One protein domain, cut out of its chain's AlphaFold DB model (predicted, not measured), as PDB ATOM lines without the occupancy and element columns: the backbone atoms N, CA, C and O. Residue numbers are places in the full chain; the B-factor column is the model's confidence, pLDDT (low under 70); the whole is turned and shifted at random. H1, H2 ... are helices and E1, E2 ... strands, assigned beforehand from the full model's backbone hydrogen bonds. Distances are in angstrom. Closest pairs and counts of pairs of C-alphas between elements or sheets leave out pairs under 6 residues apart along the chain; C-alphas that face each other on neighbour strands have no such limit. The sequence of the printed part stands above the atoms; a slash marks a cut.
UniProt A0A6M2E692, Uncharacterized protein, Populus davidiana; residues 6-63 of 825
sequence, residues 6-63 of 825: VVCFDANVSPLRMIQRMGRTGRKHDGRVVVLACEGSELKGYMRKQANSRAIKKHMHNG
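This is residues 6 to 63 of the 825 residues of an uncharacterized protein of Populus davidiana (UniProt A0A6M2E692). One long helix, H2, makes one side and the longest axis of a flat, loosely joined model; the short helix H1 stands crosswise to it, with its first residue, Pro 15, near H2, and a small parallel ribbon of two strands, E1 and E2, lies near the last residues of H1. The final stretch, residues 54 to 63, of which 54 to 61 belong to H2, sticks out free of the rest. The printed part has 58 residues, with two named strands and two named helices in the order E1, H1, E2, H2; the sheet order is E1, E2, parallel, and the class is mostly helix. The whole is only just loose, close to compact, with a radius of gyration of the C-alphas of 12.6 A, and it spans 36 by 29 by 15 A.

E1, residues 6 to 8, and E2, residues 32 to 35, are parallel neighbours, with 8 degrees between their directions. The C-alphas of residues 7 and 34 face each other at 4.9 A. N 8 and O 34 are within hydrogen-bond range at 2.8 A, and N 34 and O 6 at 2.9 A. H1, residues 15 to 22, comes between these strands along the chain; E1, H1 and E2 form a strand-helix-strand unit, two parallel neighbour strands with a helix between them, and its crossover is right-handed. The closest C-alphas of E1 and H1 are those of Val 6 and Met 22, 6.9 A apart. Those of H1 and E2 are Met 22 and Val 33, 6.5 A apart. H1 and H2, residues 41 to 61, are close but not clearly touching; their closest C-alphas, of Pro 15 and Lys 49, are 6.8 A apart. Their lines are about perpendicular, at 88 degrees. E1 and H2 are apart. In H1 and H2 every O i to N i+4 pair is within hydrogen-bond range.

E1 runs from Val 6, C-alpha at (184.237, 162.573, 209.982), to Cys 8, over 6.5 A. H1 runs from Pro 15, C-alpha at (198.134, 169.250, 211.793), to Met 22, over 10.5 A. E2 runs from Arg 32 to Val 35, over 10.1 A. H2 runs from Ser 41 to His 61, C-alpha at (205.025, 162.151, 226.724), over 30.1 A.

The two C-alphas farthest apart are those of Glu 39 and Gly 63, at 36.5 A. Without residues 54 to 63 the body spans 35 by 19 by 14 A. The printed part has no cut. The link from E2 to H2 is tight, and those from E1 to H1 and from H1 to E2 are short. The mean pLDDT of the printed part is 84.8, with residues 12 to 13 under 70.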
ATOM      1  N   VAL A   6     183.612 161.408 210.634       91.25
ATOM      2  CA  VAL A   6     184.237 162.573 209.982       91.25
ATOM      3  C   VAL A   6     184.920 162.120 208.693       91.25
ATOM      4  O   VAL A   6     185.785 161.249 208.738       91.25
ATOM      5  N   VAL A   7     184.572 162.735 207.559       91.56
ATOM      6  CA  VAL A   7     185.256 162.530 206.271       91.56
ATOM      7  C   VAL A   7     186.050 163.788 205.917       91.56
ATOM      8  O   VAL A   7     185.484 164.872 205.778       91.56
ATOM      9  N   CYS A   8     187.368 163.651 205.783       88.19
ATOM     10  CA  CYS A   8     188.275 164.715 205.359       88.19
ATOM     11  C   CYS A   8     188.623 164.541 203.875       88.19
ATOM     12  O   CYS A   8     189.433 163.687 203.540       88.19
ATOM     13  N   PHE A   9     188.071 165.395 203.009       86.38
ATOM     14  CA  PHE A   9     188.400 165.499 201.572       86.38
ATOM     15  C   PHE A   9     189.707 166.260 201.277       86.38
ATOM     16  O   PHE A   9     189.940 166.705 200.162       86.38
ATOM     17  N   ASP A  10     190.504 166.507 202.309       78.88
ATOM     18  CA  ASP A  10     191.702 167.332 202.270       78.88
ATOM     19  C   ASP A  10     192.663 166.733 203.296       78.88
ATOM     20  O   ASP A  10     192.378 166.716 204.501       78.88
ATOM     21  N   ALA A  11     193.768 166.191 202.791       72.19
ATOM     22  CA  ALA A  11     194.863 165.627 203.573       72.19
ATOM     23  C   ALA A  11     196.010 166.644 203.779       72.19
ATOM     24  O   ALA A  11     196.909 166.449 204.608       72.19
ATOM     25  N   ASN A  12     195.957 167.771 203.061       65.75
ATOM     26  CA  ASN A  12     196.941 168.847 203.086       65.75
ATOM     27  C   ASN A  12     196.684 169.911 204.173       65.75
ATOM     28  O   ASN A  12     197.578 170.712 204.448       65.75
ATOM     29  N   VAL A  13     195.574 169.815 204.906       66.19
ATOM     30  CA  VAL A  13     195.289 170.508 206.179       66.19
ATOM     31  C   VAL A  13     196.508 170.586 207.124       66.19
ATOM     32  O   VAL A  13     197.254 169.614 207.293       66.19
ATOM     33  N   SER A  14     196.669 171.720 207.815       73.75
ATOM     34  CA  SER A  14     197.588 171.873 208.960       73.75
ATOM     35  C   SER A  14     197.308 170.831 210.067       73.75
ATOM     36  O   SER A  14     196.137 170.597 210.389       73.75
ATOM     37  N   PRO A  15     198.329 170.237 210.723       71.69
ATOM     38  CA  PRO A  15     198.134 169.250 211.793       71.69
ATOM     39  C   PRO A  15     197.179 169.713 212.907       71.69
ATOM     40  O   PRO A  15     196.366 168.922 213.386       71.69
ATOM     41  N   LEU A  16     197.203 171.003 213.265       78.69
ATOM     42  CA  LEU A  16     196.289 171.588 214.250       78.69
ATOM     43  C   LEU A  16     194.825 171.509 213.789       78.69
ATOM     44  O   LEU A  16     193.959 171.048 214.535       78.69
ATOM     45  N   ARG A  17     194.541 171.921 212.546       82.88
ATOM     46  CA  ARG A  17     193.190 171.843 211.967       82.88
ATOM     47  C   ARG A  17     192.747 170.388 211.763       82.88
ATOM     48  O   ARG A  17     191.563 170.108 211.932       82.88
ATOM     49  N   MET A  18     193.664 169.456 211.480       80.31
ATOM     50  CA  MET A  18     193.345 168.022 211.413       80.31
ATOM     51  C   MET A  18     192.882 167.498 212.783       80.31
ATOM     52  O   MET A  18     191.778 166.967 212.887       80.31
ATOM     53  N   ILE A  19     193.636 167.760 213.858       83.00
ATOM     54  CA  ILE A  19     193.248 167.404 215.239       83.00
ATOM     55  C   ILE A  19     191.889 168.028 215.615       83.00
ATOM     56  O   ILE A  19     191.026 167.358 216.183       83.00
ATOM     57  N   GLN A  20     191.648 169.290 215.241       85.50
ATOM     58  CA  GLN A  20     190.371 169.980 215.482       85.50
ATOM     59  C   GLN A  20     189.179 169.418 214.683       85.50
ATOM     60  O   GLN A  20     188.035 169.617 215.116       85.50
ATOM     61  N   ARG A  21     189.416 168.755 213.538       85.75
ATOM     62  CA  ARG A  21     188.406 168.000 212.770       85.75
ATOM     63  C   ARG A  21     188.169 166.618 213.390       85.75
ATOM     64  O   ARG A  21     187.018 166.258 213.611       85.75
ATOM     65  N   MET A  22     189.231 165.892 213.747       84.06
ATOM     66  CA  MET A  22     189.144 164.579 214.406       84.06
ATOM     67  C   MET A  22     188.374 164.663 215.733       84.06
ATOM     68  O   MET A  22     187.419 163.921 215.940       84.06
ATOM     69  N   GLY A  23     188.680 165.654 216.579       87.50
ATOM     70  CA  GLY A  23     187.995 165.903 217.857       87.50
ATOM     71  C   GLY A  23     186.531 166.369 217.759       87.50
ATOM     72  O   GLY A  23     185.983 166.884 218.741       87.50
ATOM     73  N   ARG A  24     185.882 166.252 216.592       88.25
ATOM     74  CA  ARG A  24     184.425 166.409 216.429       88.25
ATOM     75  C   ARG A  24     183.670 165.107 216.700       88.25
ATOM     76  O   ARG A  24     182.537 165.197 217.163       88.25
ATOM     77  N   THR A  25     184.312 163.959 216.475       91.62
ATOM     78  CA  THR A  25     183.786 162.619 216.778       91.62
ATOM     79  C   THR A  25     184.419 162.033 218.049       91.62
ATOM     80  O   THR A  25     185.247 162.694 218.681       91.62
ATOM     81  N   GLY A  26     183.994 160.835 218.467       86.56
ATOM     82  CA  GLY A  26     184.575 160.094 219.596       86.56
ATOM     83  C   GLY A  26     184.225 160.650 220.981       86.56
ATOM     84  O   GLY A  26     185.087 160.681 221.855       86.56
ATOM     85  N   ARG A  27     183.005 161.176 221.175       85.38
ATOM     86  CA  ARG A  27     182.617 161.906 222.406       85.38
ATOM     87  C   ARG A  27     181.742 161.106 223.372       85.38
ATOM     88  O   ARG A  27     181.985 161.159 224.574       85.38
ATOM     89  N   LYS A  28     180.743 160.377 222.867       81.94
ATOM     90  CA  LYS A  28     179.905 159.434 223.639       81.94
ATOM     91  C   LYS A  28     179.896 158.017 223.053       81.94
ATOM     92  O   LYS A  28     179.504 157.079 223.741       81.94
ATOM     93  N   HIS A  29     180.298 157.878 221.793       82.88
ATOM     94  CA  HIS A  29     180.369 156.635 221.023       82.88
ATOM     95  C   HIS A  29     181.663 156.616 220.201       82.88
ATOM     96  O   HIS A  29     182.248 157.679 219.961       82.88
ATOM     97  N   ASP A  30     182.101 155.428 219.782       85.88
ATOM     98  CA  ASP A  30     183.355 155.249 219.048       85.88
ATOM     99  C   ASP A  30     183.321 155.964 217.697       85.88
ATOM    100  O   ASP A  30     182.492 155.694 216.828       85.88
ATOM    101  N   GLY A  31     184.238 156.917 217.544       89.75
ATOM    102  CA  GLY A  31     184.265 157.827 216.414       89.75
ATOM    103  C   GLY A  31     185.171 157.360 215.288       89.75
ATOM    104  O   GLY A  31     186.367 157.168 215.504       89.75
ATOM    105  N   ARG A  32     184.646 157.262 214.062       90.88
ATOM    106  CA  ARG A  32     185.459 156.976 212.871       90.88
ATOM    107  C   ARG A  32     185.866 158.272 212.168       90.88
ATOM    108  O   ARG A  32     185.046 159.159 211.928       90.88
ATOM    109  N   VAL A  33     187.135 158.355 211.778       90.50
ATOM    110  CA  VAL A  33     187.648 159.388 210.869       90.50
ATOM    111  C   VAL A  33     188.154 158.700 209.608       90.50
ATOM    112  O   VAL A  33     188.917 157.744 209.696       90.50
ATOM    113  N   VAL A  34     187.735 159.191 208.445       90.94
ATOM    114  CA  VAL A  34     188.237 158.775 207.131       90.94
ATOM    115  C   VAL A  34     188.926 159.977 206.499       90.94
ATOM    116  O   VAL A  34     188.331 161.050 206.395       90.94
ATOM    117  N   VAL A  35     190.180 159.815 206.084       89.06
ATOM    118  CA  VAL A  35     190.911 160.821 205.304       89.06
ATOM    119  C   VAL A  35     190.999 160.312 203.876       89.06
ATOM    120  O   VAL A  35     191.513 159.222 203.643       89.06
ATOM    121  N   LEU A  36     190.480 161.094 202.937       89.88
ATOM    122  CA  LEU A  36     190.645 160.868 201.510       89.88
ATOM    123  C   LEU A  36     191.847 161.701 201.052       89.88
ATOM    124  O   LEU A  36     191.951 162.882 201.385       89.88
ATOM    125  N   ALA A  37     192.764 161.062 200.335       89.88
ATOM    126  CA  ALA A  37     194.005 161.650 199.848       89.88
ATOM    127  C   ALA A  37     194.294 161.089 198.456       89.88
ATOM    128  O   ALA A  37     194.141 159.886 198.239       89.88
ATOM    129  N   CYS A  38     194.738 161.931 197.527       89.44
ATOM    130  CA  CYS A  38     195.215 161.458 196.234       89.44
ATOM    131  C   CYS A  38     196.528 160.674 196.397       89.44
ATOM    132  O   CYS A  38     197.368 160.990 197.251       89.44
ATOM    133  N   GLU A  39     196.734 159.675 195.536       89.94
ATOM    134  CA  GLU A  39     198.017 158.981 195.441       89.94
ATOM    135  C   GLU A  39     199.150 159.969 195.085       89.94
ATOM    136  O   GLU A  39     198.933 161.041 194.513       89.94
ATOM    137  N   GLY A  40     200.390 159.632 195.440       88.25
ATOM    138  CA  GLY A  40     201.536 160.504 195.202       88.25
ATOM    139  C   GLY A  40     201.712 161.571 196.286       88.25
ATOM    140  O   GLY A  40     202.112 161.247 197.406       88.25
ATOM    141  N   SER A  41     201.541 162.850 195.944       85.00
ATOM    142  CA  SER A  41     201.965 163.978 196.792       85.00
ATOM    143  C   SER A  41     201.119 164.153 198.057       85.00
ATOM    144  O   SER A  41     201.688 164.373 199.126       85.00
ATOM    145  N   GLU A  42     199.795 164.003 197.968       86.94
ATOM    146  CA  GLU A  42     198.892 164.114 199.121       86.94
ATOM    147  C   GLU A  42     199.113 162.996 200.135       86.94
ATOM    148  O   GLU A  42     199.362 163.279 201.308       86.94
ATOM    149  N   LEU A  43     199.110 161.737 199.686       87.50
ATOM    150  CA  LEU A  43     199.381 160.589 200.550       87.50
ATOM    151  C   LEU A  43     200.753 160.707 201.245       87.50
ATOM    152  O   LEU A  43     200.848 160.551 202.465       87.50
ATOM    153  N   LYS A  44     201.815 161.070 200.508       88.06
ATOM    154  CA  LYS A  44     203.160 161.286 201.081       88.06
ATOM    155  C   LYS A  44     203.191 162.463 202.068       88.06
ATOM    156  O   LYS A  44     203.852 162.373 203.105       88.06
ATOM    157  N   GLY A  45     202.465 163.547 201.782       86.19
ATOM    158  CA  GLY A  45     202.325 164.705 202.670       86.19
ATOM    159  C   GLY A  45     201.593 164.368 203.972       86.19
ATOM    160  O   GLY A  45     202.054 164.738 205.057       86.19
ATOM    161  N   TYR A  46     200.500 163.609 203.883       85.75
ATOM    162  CA  TYR A  46     199.742 163.117 205.031       85.75
ATOM    163  C   TYR A  46     200.580 162.192 205.918       85.75
ATOM    164  O   TYR A  46     200.692 162.441 207.118       85.75
ATOM    165  N   MET A  47     201.247 161.190 205.336       86.94
ATOM    166  CA  MET A  47     202.081 160.252 206.099       86.94
ATOM    167  C   MET A  47     203.255 160.959 206.793       86.94
ATOM    168  O   MET A  47     203.523 160.697 207.966       86.94
ATOM    169  N   ARG A  48     203.889 161.950 206.142       87.38
ATOM    170  CA  ARG A  48     204.911 162.807 206.778       87.38
ATOM    171  C   ARG A  48     204.345 163.574 207.983       87.38
ATOM    172  O   ARG A  48     204.976 163.614 209.037       87.38
ATOM    173  N   LYS A  49     203.144 164.153 207.870       84.06
ATOM    174  CA  LYS A  49     202.477 164.850 208.989       84.06
ATOM    175  C   LYS A  49     202.077 163.901 210.118       84.06
ATOM    176  O   LYS A  49     202.220 164.264 211.285       84.06
ATOM    177  N   GLN A  50     201.608 162.697 209.791       85.12
ATOM    178  CA  GLN A  50     201.252 161.670 210.768       85.12
ATOM    179  C   GLN A  50     202.495 161.222 211.557       85.12
ATOM    180  O   GLN A  50     202.460 161.198 212.789       85.12
ATOM    181  N   ALA A  51     203.623 160.986 210.875       88.12
ATOM    182  CA  ALA A  51     204.916 160.695 211.497       88.12
ATOM    183  C   ALA A  51     205.404 161.846 212.398       88.12
ATOM    184  O   ALA A  51     205.739 161.612 213.560       88.12
ATOM    185  N   ASN A  52     205.352 163.095 211.921       85.12
ATOM    186  CA  ASN A  52     205.715 164.271 212.723       85.12
ATOM    187  C   ASN A  52     204.817 164.422 213.968       85.12
ATOM    188  O   ASN A  52     205.307 164.732 215.052       85.12
ATOM    189  N   SER A  53     203.513 164.148 213.854       83.25
ATOM    190  CA  SER A  53     202.583 164.161 214.991       83.25
ATOM    191  C   SER A  53     202.882 163.043 216.003       83.25
ATOM    192  O   SER A  53     202.909 163.299 217.210       83.25
ATOM    193  N   ARG A  54     203.187 161.823 215.525       86.69
ATOM    194  CA  ARG A  54     203.659 160.696 216.353       86.69
ATOM    195  C   ARG A  54     204.964 161.067 217.092       86.69
ATOM    196  O   ARG A  54     205.064 160.826 218.295       86.69
ATOM    197  N   ALA A  55     205.910 161.736 216.426       86.31
ATOM    198  CA  ALA A  55     207.160 162.214 217.027       86.31
ATOM    199  C   ALA A  55     206.937 163.302 218.098       86.31
ATOM    200  O   ALA A  55     207.406 163.152 219.227       86.31
ATOM    201  N   ILE A  56     206.161 164.353 217.803       84.56
ATOM    202  CA  ILE A  56     205.833 165.414 218.775       84.56
ATOM    203  C   ILE A  56     205.146 164.818 220.012       84.56
ATOM    204  O   ILE A  56     205.534 165.136 221.138       84.56
ATOM    205  N   LYS A  57     204.195 163.888 219.830       84.81
ATOM    206  CA  LYS A  57     203.534 163.184 220.943       84.81
ATOM    207  C   LYS A  57     204.544 162.438 221.829       84.81
ATOM    208  O   LYS A  57     204.441 162.524 223.050       84.81
ATOM    209  N   LYS A  58     205.548 161.772 221.241       88.12
ATOM    210  CA  LYS A  58     206.635 161.096 221.976       88.12
ATOM    211  C   LYS A  58     207.482 162.083 222.794       88.12
ATOM    212  O   LYS A  58     207.755 161.819 223.963       88.12
ATOM    213  N   HIS A  59     207.842 163.235 222.226       87.31
ATOM    214  CA  HIS A  59     208.584 164.280 222.946       87.31
ATOM    215  C   HIS A  59     207.771 164.910 224.092       87.31
ATOM    216  O   HIS A  59     208.327 165.176 225.157       87.31
ATOM    217  N   MET A  60     206.456 165.090 223.918       86.19
ATOM    218  CA  MET A  60     205.561 165.556 224.988       86.19
ATOM    219  C   MET A  60     205.386 164.513 226.101       86.19
ATOM    220  O   MET A  60     205.454 164.867 227.275       86.19
ATOM    221  N   HIS A  61     205.194 163.237 225.751       83.50
ATOM    222  CA  HIS A  61     205.025 162.151 226.724       83.50
ATOM    223  C   HIS A  61     206.278 161.951 227.591       83.50
ATOM    224  O   HIS A  61     206.177 161.727 228.794       83.50
ATOM    225  N   ASN A  62     207.469 162.115 227.011       82.62
ATOM    226  CA  ASN A  62     208.750 161.994 227.714       82.62
ATOM    227  C   ASN A  62     209.101 163.242 228.560       82.62
ATOM    228  O   ASN A  62     210.267 163.614 228.690       82.62
ATOM    229  N   GLY A  63     208.088 163.924 229.105       72.94
ATOM    230  CA  GLY A  63     208.213 165.079 229.999       72.94
ATOM    231  C   GLY A  63     208.687 166.384 229.348       72.94
ATOM    232  O   GLY A  63     208.777 167.395 230.038       72.94
TER     233      GLY A  63